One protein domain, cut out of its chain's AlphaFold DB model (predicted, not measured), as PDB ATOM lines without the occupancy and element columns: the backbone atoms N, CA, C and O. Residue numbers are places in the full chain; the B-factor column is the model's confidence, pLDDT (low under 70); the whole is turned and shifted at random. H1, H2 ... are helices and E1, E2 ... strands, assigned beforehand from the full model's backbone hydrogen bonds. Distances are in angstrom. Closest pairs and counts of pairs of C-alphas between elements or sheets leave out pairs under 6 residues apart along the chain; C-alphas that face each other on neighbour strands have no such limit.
ATOM      1  N   THR A  45     151.394 230.853 297.765       91.06
ATOM      2  CA  THR A  45     151.537 229.420 297.495       91.06
ATOM      3  C   THR A  45     152.140 229.183 296.111       91.06
ATOM      4  O   THR A  45     151.651 229.686 295.090       91.06
ATOM      5  N   HIS A  46     153.173 228.349 296.044       87.75
ATOM      6  CA  HIS A  46     153.804 227.904 294.809       87.75
ATOM      7  C   HIS A  46     153.980 226.385 294.811       87.75
ATOM      8  O   HIS A  46     154.348 225.793 295.816       87.75
ATOM      9  N   GLU A  47     153.768 225.749 293.661       87.75
ATOM     10  CA  GLU A  47     154.107 224.338 293.459       87.75
ATOM     11  C   GLU A  47     155.353 224.239 292.575       87.75
ATOM     12  O   GLU A  47     155.451 224.889 291.522       87.75
ATOM     13  N   ARG A  48     156.345 223.472 293.033       82.75
ATOM     14  CA  ARG A  48     157.667 223.365 292.408       82.75
ATOM     15  C   ARG A  48     158.167 221.932 292.521       82.75
ATOM     16  O   ARG A  48     158.379 221.430 293.616       82.75
ATOM     17  N   HIS A  49     158.342 221.265 291.380       77.69
ATOM     18  CA  HIS A  49     158.780 219.862 291.320       77.69
ATOM     19  C   HIS A  49     157.929 218.902 292.180       77.69
ATOM     20  O   HIS A  49     158.447 217.934 292.732       77.69
ATOM     21  N   GLY A  50     156.622 219.170 292.287       81.81
ATOM     22  CA  GLY A  50     155.690 218.380 293.099       81.81
ATOM     23  C   GLY A  50     155.760 218.656 294.604       81.81
ATOM     24  O   GLY A  50     155.138 217.930 295.368       81.81
ATOM     25  N   VAL A  51     156.501 219.683 295.030       85.25
ATOM     26  CA  VAL A  51     156.527 220.180 296.410       85.25
ATOM     27  C   VAL A  51     155.749 221.493 296.462       85.25
ATOM     28  O   VAL A  51     156.031 222.418 295.693       85.25
ATOM     29  N   VAL A  52     154.767 221.572 297.359       88.50
ATOM     30  CA  VAL A  52     154.054 222.819 297.664       88.50
ATOM     31  C   VAL A  52     154.885 223.619 298.663       88.50
ATOM     32  O   VAL A  52     155.394 223.066 299.637       88.50
ATOM     33  N   ILE A  53     155.082 224.901 298.374       89.44
ATOM     34  CA  ILE A  53     155.872 225.830 299.178       89.44
ATOM     35  C   ILE A  53     155.103 227.140 299.357       89.44
ATOM     36  O   ILE A  53     154.437 227.610 298.435       89.44
ATOM     37  N   GLU A  54     155.241 227.770 300.520       91.25
ATOM     38  CA  GLU A  54     154.660 229.085 300.805       91.25
ATOM     39  C   GLU A  54     155.776 230.138 300.868       91.25
ATOM     40  O   GLU A  54     156.571 230.158 301.813       91.25
ATOM     41  N   GLU A  55     155.876 231.018 299.867       90.56
ATOM     42  CA  GLU A  55     156.888 232.081 299.817       90.56
ATOM     43  C   GLU A  55     156.341 233.390 300.395       90.56
ATOM     44  O   GLU A  55     155.264 233.866 300.052       90.56
ATOM     45  N   CYS A  56     157.118 234.039 301.257       89.94
ATOM     46  CA  CYS A  56     156.826 235.391 301.697       89.94
ATOM     47  C   CYS A  56     157.405 236.426 300.714       89.94
ATOM     48  O   CYS A  56     158.633 236.577 300.656       89.94
ATOM     49  N   PRO A  57     156.583 237.260 300.051       89.50
ATOM     50  CA  PRO A  57     157.085 238.276 299.128       89.50
ATOM     51  C   PRO A  57     157.873 239.392 299.836       89.50
ATOM     52  O   PRO A  57     158.747 240.003 299.224       89.50
ATOM     53  N   GLY A  58     157.600 239.640 301.124       86.75
ATOM     54  CA  GLY A  58     158.226 240.713 301.902       86.75
ATOM     55  C   GLY A  58     159.650 240.397 302.361       86.75
ATOM     56  O   GLY A  58     160.550 241.219 302.206       86.75
ATOM     57  N   CYS A  59     159.873 239.205 302.923       87.56
ATOM     58  CA  CYS A  59     161.179 238.823 303.471       87.56
ATOM     59  C   CYS A  59     161.901 237.711 302.700       87.56
ATOM     60  O   CYS A  59     163.022 237.365 303.082       87.56
ATOM     61  N   LYS A  60     161.270 237.155 301.655       86.56
ATOM     62  CA  LYS A  60     161.765 236.015 300.863       86.56
ATOM     63  C   LYS A  60     161.989 234.735 301.672       86.56
ATOM     64  O   LYS A  60     162.791 233.886 301.298       86.56
ATOM     65  N   GLY A  61     161.306 234.615 302.811       86.44
ATOM     66  CA  GLY A  61     161.283 233.396 303.615       86.44
ATOM     67  C   GLY A  61     160.309 232.375 303.038       86.44
ATOM     68  O   GLY A  61     159.276 232.762 302.502       86.44
ATOM     69  N   VAL A  62     160.630 231.095 303.195       89.12
ATOM     70  CA  VAL A  62     159.760 229.978 302.816       89.12
ATOM     71  C   VAL A  62     159.180 229.362 304.082       89.12
ATOM     72  O   VAL A  62     159.898 229.183 305.070       89.12
ATOM     73  N   PHE A  63     157.890 229.051 304.055       88.75
ATOM     74  CA  PHE A  63     157.204 228.295 305.089       88.75
ATOM     75  C   PHE A  63     156.796 226.934 304.522       88.75
ATOM     76  O   PHE A  63     156.304 226.853 303.401       88.75
ATOM     77  N   LEU A  64     157.054 225.879 305.289       88.19
ATOM     78  CA  LEU A  64     156.699 224.503 304.952       88.19
ATOM     79  C   LEU A  64     156.028 223.897 306.174       88.19
ATOM     80  O   LEU A  64     156.524 224.059 307.298       88.19
ATOM     81  N   ASP A  65     154.927 223.193 305.970       87.62
ATOM     82  CA  ASP A  65     154.423 222.286 306.983       87.62
ATOM     83  C   ASP A  65     155.186 220.952 306.982       87.62
ATOM     84  O   ASP A  65     156.142 220.729 306.234       87.62
ATOM     85  N   ARG A  66     154.808 220.062 307.900       87.25
ATOM     86  CA  ARG A  66     155.507 218.790 308.088       87.25
ATOM     87  C   ARG A  66     155.461 217.913 306.833       87.25
ATOM     88  O   ARG A  66     156.475 217.312 306.495       87.25
ATOM     89  N   GLY A  67     154.307 217.836 306.174       89.62
ATOM     90  CA  GLY A  67     154.129 216.981 305.002       89.62
ATOM     91  C   GLY A  67     154.833 217.549 303.773       89.62
ATOM     92  O   GLY A  67     155.356 216.798 302.953       89.62
ATOM     93  N   GLU A  68     154.891 218.871 303.650       88.25
ATOM     94  CA  GLU A  68     155.641 219.549 302.587       88.25
ATOM     95  C   GLU A  68     157.156 219.374 302.757       88.25
ATOM     96  O   GLU A  68     157.865 219.093 301.790       88.25
ATOM     97  N   LEU A  69     157.661 219.465 303.993       87.38
ATOM     98  CA  LEU A  69     159.072 219.213 304.287       87.38
ATOM     99  C   LEU A  69     159.474 217.764 303.974       87.38
ATOM    100  O   LEU A  69     160.539 217.536 303.405       87.38
ATOM    101  N   GLU A  70     158.629 216.792 304.323       89.56
ATOM    102  CA  GLU A  70     158.855 215.380 303.984       89.56
ATOM    103  C   GLU A  70     158.946 215.185 302.458       89.56
ATOM    104  O   GLU A  70     159.891 214.564 301.971       89.56
ATOM    105  N   GLN A  71     158.046 215.809 301.688       87.69
ATOM    106  CA  GLN A  71     158.090 215.776 300.219       87.69
ATOM    107  C   GLN A  71     159.363 216.410 299.643       87.69
ATOM    108  O   GLN A  71     159.917 215.900 298.668       87.69
ATOM    109  N   LEU A  72     159.848 217.497 300.248       86.31
ATOM    110  CA  LEU A  72     161.093 218.144 299.839       86.31
ATOM    111  C   LEU A  72     162.307 217.225 300.036       86.31
ATOM    112  O   LEU A  72     163.142 217.115 299.138       86.31
ATOM    113  N   ILE A  73     162.388 216.543 301.183       86.94
ATOM    114  CA  ILE A  73     163.476 215.604 301.503       86.94
ATOM    115  C   ILE A  73     163.452 214.397 300.552       86.94
ATOM    116  O   ILE A  73     164.500 213.948 300.076       86.94
ATOM    117  N   ASP A  74     162.263 213.888 300.228       87.19
ATOM    118  CA  ASP A  74     162.101 212.804 299.257       87.19
ATOM    119  C   ASP A  74     162.541 213.232 297.850       87.19
ATOM    120  O   ASP A  74     163.234 212.482 297.153       87.19
ATOM    121  N   ALA A  75     162.162 214.443 297.427       84.62
ATOM    122  CA  ALA A  75     162.578 215.010 296.148       84.62
ATOM    123  C   ALA A  75     164.103 215.199 296.076       84.62
ATOM    124  O   ALA A  75     164.719 214.862 295.063       84.62
ATOM    125  N   GLU A  76     164.724 215.674 297.160       83.31
ATOM    126  CA  GLU A  76     166.179 215.790 297.279       83.31
ATOM    127  C   GLU A  76     166.868 214.428 297.170       83.31
ATOM    128  O   GLU A  76     167.796 214.270 296.375       83.31
ATOM    129  N   SER A  77     166.385 213.430 297.908       85.06
ATOM    130  CA  SER A  77     166.970 212.086 297.917       85.06
ATOM    131  C   SER A  77     166.961 211.443 296.528       85.06
ATOM    132  O   SER A  77     167.954 210.841 296.116       85.06
ATOM    133  N   ARG A  78     165.865 211.605 295.772       84.44
ATOM    134  CA  ARG A  78     165.767 211.123 294.383       84.44
ATOM    135  C   ARG A  78     166.763 211.826 293.473       84.44
ATOM    136  O   ARG A  78     167.481 211.161 292.738       84.44
ATOM    137  N   TYR A  79     166.846 213.151 293.570       81.38
ATOM    138  CA  TYR A  79     167.790 213.916 292.767       81.38
ATOM    139  C   TYR A  79     169.238 213.506 293.031       81.38
ATOM    140  O   TYR A  79     169.999 213.336 292.086       81.38
ATOM    141  N   LEU A  80     169.616 213.308 294.298       80.69
ATOM    142  CA  LEU A  80     170.960 212.852 294.655       80.69
ATOM    143  C   LEU A  80     171.261 211.443 294.120       80.69
ATOM    144  O   LEU A  80     172.394 211.189 293.726       80.69
ATOM    145  N   ALA A  81     170.268 210.552 294.064       83.19
ATOM    146  CA  ALA A  81     170.430 209.204 293.513       83.19
ATOM    147  C   ALA A  81     170.622 209.182 291.984       83.19
ATOM    148  O   ALA A  81     171.165 208.218 291.448       83.19
ATOM    149  N   GLU A  82     170.176 210.225 291.285       81.81
ATOM    150  CA  GLU A  82     170.311 210.382 289.831       81.81
ATOM    151  C   GLU A  82     171.602 211.110 289.423       81.81
ATOM    152  O   GLU A  82     171.911 211.197 288.230       81.81
ATOM    153  N   LEU A  83     172.357 211.659 290.382       76.44
ATOM    154  CA  LEU A  83     173.595 212.370 290.083       76.44
ATOM    155  C   LEU A  83     174.679 211.415 289.546       76.44
ATOM    156  O   LEU A  83     174.840 210.314 290.070       76.44
ATOM    157  N   PRO A  84     175.466 211.834 288.534       77.25
ATOM    158  CA  PRO A  84     176.629 211.076 288.079       77.25
ATOM    159  C   PRO A  84     177.674 210.923 289.193       77.25
ATOM    160  O   PRO A  84     177.908 211.877 289.936       77.25
ATOM    161  N   ASP A  85     178.384 209.788 289.228       71.31
ATOM    162  CA  ASP A  85     179.422 209.473 290.233       71.31
ATOM    163  C   ASP A  85     180.550 210.521 290.334       71.31
ATOM    164  O   ASP A  85     181.244 210.614 291.345       71.31
ATOM    165  N   GLU A  86     180.749 211.333 289.291       69.69
ATOM    166  CA  GLU A  86     181.772 212.386 289.263       69.69
ATOM    167  C   GLU A  86     181.361 213.664 290.016       69.69
ATOM    168  O   GLU A  86     182.195 214.537 290.278       69.69
ATOM    169  N   VAL A  87     180.084 213.797 290.385       68.00
ATOM    170  CA  VAL A  87     179.572 214.925 291.167       68.00
ATOM    171  C   VAL A  87     179.704 214.590 292.646       68.00
ATOM    172  O   VAL A  87     178.932 213.805 293.182       68.00
ATOM    173  N   ASN A  88     180.660 215.216 293.339       66.00
ATOM    174  CA  ASN A  88     180.796 215.046 294.784       66.00
ATOM    175  C   ASN A  88     179.627 215.755 295.523       66.00
ATOM    176  O   ASN A  88     179.554 216.998 295.523       66.00
ATOM    177  N   PRO A  89     178.722 215.003 296.185       59.12
ATOM    178  CA  PRO A  89     177.562 215.577 296.863       59.12
ATOM    179  C   PRO A  89     177.958 216.385 298.109       59.12
ATOM    180  O   PRO A  89     177.315 217.391 298.409       59.12
ATOM    181  N   GLU A  90     179.062 216.039 298.786       56.91
ATOM    182  CA  GLU A  90     179.557 216.783 299.953       56.91
ATOM    183  C   GLU A  90     180.036 218.187 299.572       56.91
ATOM    184  O   GLU A  90     179.743 219.147 300.282       56.91
ATOM    185  N   THR A  91     180.716 218.358 298.431       58.03
ATOM    186  CA  THR A  91     181.100 219.702 297.948       58.03
ATOM    187  C   THR A  91     179.922 220.493 297.386       58.03
ATOM    188  O   THR A  91     179.956 221.721 297.379       58.03
ATOM    189  N   THR A  92     178.859 219.807 296.962       55.66
ATOM    190  CA  THR A  92     177.633 220.437 296.451       55.66
ATOM    191  C   THR A  92     176.782 221.032 297.583       55.66
ATOM    192  O   THR A  92     176.064 222.002 297.355       55.66
ATOM    193  N   TYR A  93     176.912 220.519 298.815       51.25
ATOM    194  CA  TYR A  93     176.217 221.021 300.012       51.25
ATOM    195  C   TYR A  93     177.050 222.015 300.845       51.25
ATOM    196  O   TYR A  93     176.536 222.661 301.762       51.25
ATOM    197  N   GLN A  94     178.346 222.185 300.541       47.69
ATOM    198  CA  GLN A  94     179.174 223.203 301.190       47.69
ATOM    199  C   GLN A  94     178.561 224.579 300.910       47.69
ATOM    200  O   GLN A  94     178.490 225.001 299.757       47.69
ATOM    201  N   GLY A  95     178.117 225.261 301.974       43.00
ATOM    202  CA  GLY A  95     177.240 226.447 302.022       43.00
ATOM    203  C   GLY A  95     177.624 227.710 301.227       43.00
ATOM    204  O   GLY A  95     177.167 228.802 301.551       43.00
ATOM    205  N   ARG A  96     178.443 227.592 300.179       43.16
ATOM    206  CA  ARG A  96     178.531 228.511 299.035       43.16
ATOM    207  C   ARG A  96     177.599 228.147 297.879       43.16
ATOM    208  O   ARG A  96     177.354 229.003 297.032       43.16
ATOM    209  N   HIS A  97     177.078 226.924 297.819       41.94
ATOM    210  CA  HIS A  97     176.192 226.504 296.739       41.94
ATOM    211  C   HIS A  97     174.740 226.831 297.063       41.94
ATOM    212  O   HIS A  97     173.914 225.979 297.365       41.94
ATOM    213  N   ARG A  98     174.398 228.096 296.830       46.97
ATOM    214  CA  ARG A  98     173.032 228.525 296.511       46.97
ATOM    215  C   ARG A  98     172.487 227.883 295.214       46.97
ATOM    216  O   ARG A  98     171.559 228.441 294.665       46.97
TER     217      ARG A  98
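This is residues 45 to 98 of the 110 residues of the protein "zf-TFIIB domain-containing protein" of Actinomadura geliboluensis (UniProt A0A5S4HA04). A small hairpin of two strands, E1 and E2, sits at one end of a long helix, H1, whose first part packs on E2. Past the far end of H1 a loop folds back into a short helix, H2, and a loose tail; residues 81 to 88 and residues 90 to 98, of which 90 to 93 belong to H2, stand free. The printed part has 54 residues, with E1, E2, H1 and H2 in that order, the strands antiparallel, and a mixed class. It is loose, with a radius of gyration of the C-alphas of 13.4 A, and elongated, spanning 38 by 23 by 16 A.

E1, residues 45 to 48, and E2, residues 51 to 55, form an antiparallel hairpin at 139 degrees between directions, with N 46 and O 53 2.8 A apart, within hydrogen-bond range. Residues 54 to 55 of E2 also pair, antiparallel, with residues 62 to 63. The closest C-alphas of E2 and H1, residues 66 to 81, are those of Val 51 and Gln 71, 6.0 A apart. E1 and H1 are apart. H1 and H2, residues 89 to 93, are close but not clearly touching; their closest C-alphas, Leu 80 and Pro 89, are 7.5 A apart. In H1 and H2 every O i to N i+4 pair is within hydrogen-bond range.

E1 begins at C-alpha 45, (151.537, 229.420, 297.495), and measures 10.0 A; E2 measures 12.4 A. H1 measures 23.0 A from first to last C-alpha, and H2 6.4 A, ending at C-alpha 93, (176.217, 221.021, 300.012).

The two C-alphas farthest apart, those of Gly 58 and Asp 85, are 39.5 A apart. The printed part has no cut, and no link is long. The model's confidence is low, under 70, at residues 86 to 98.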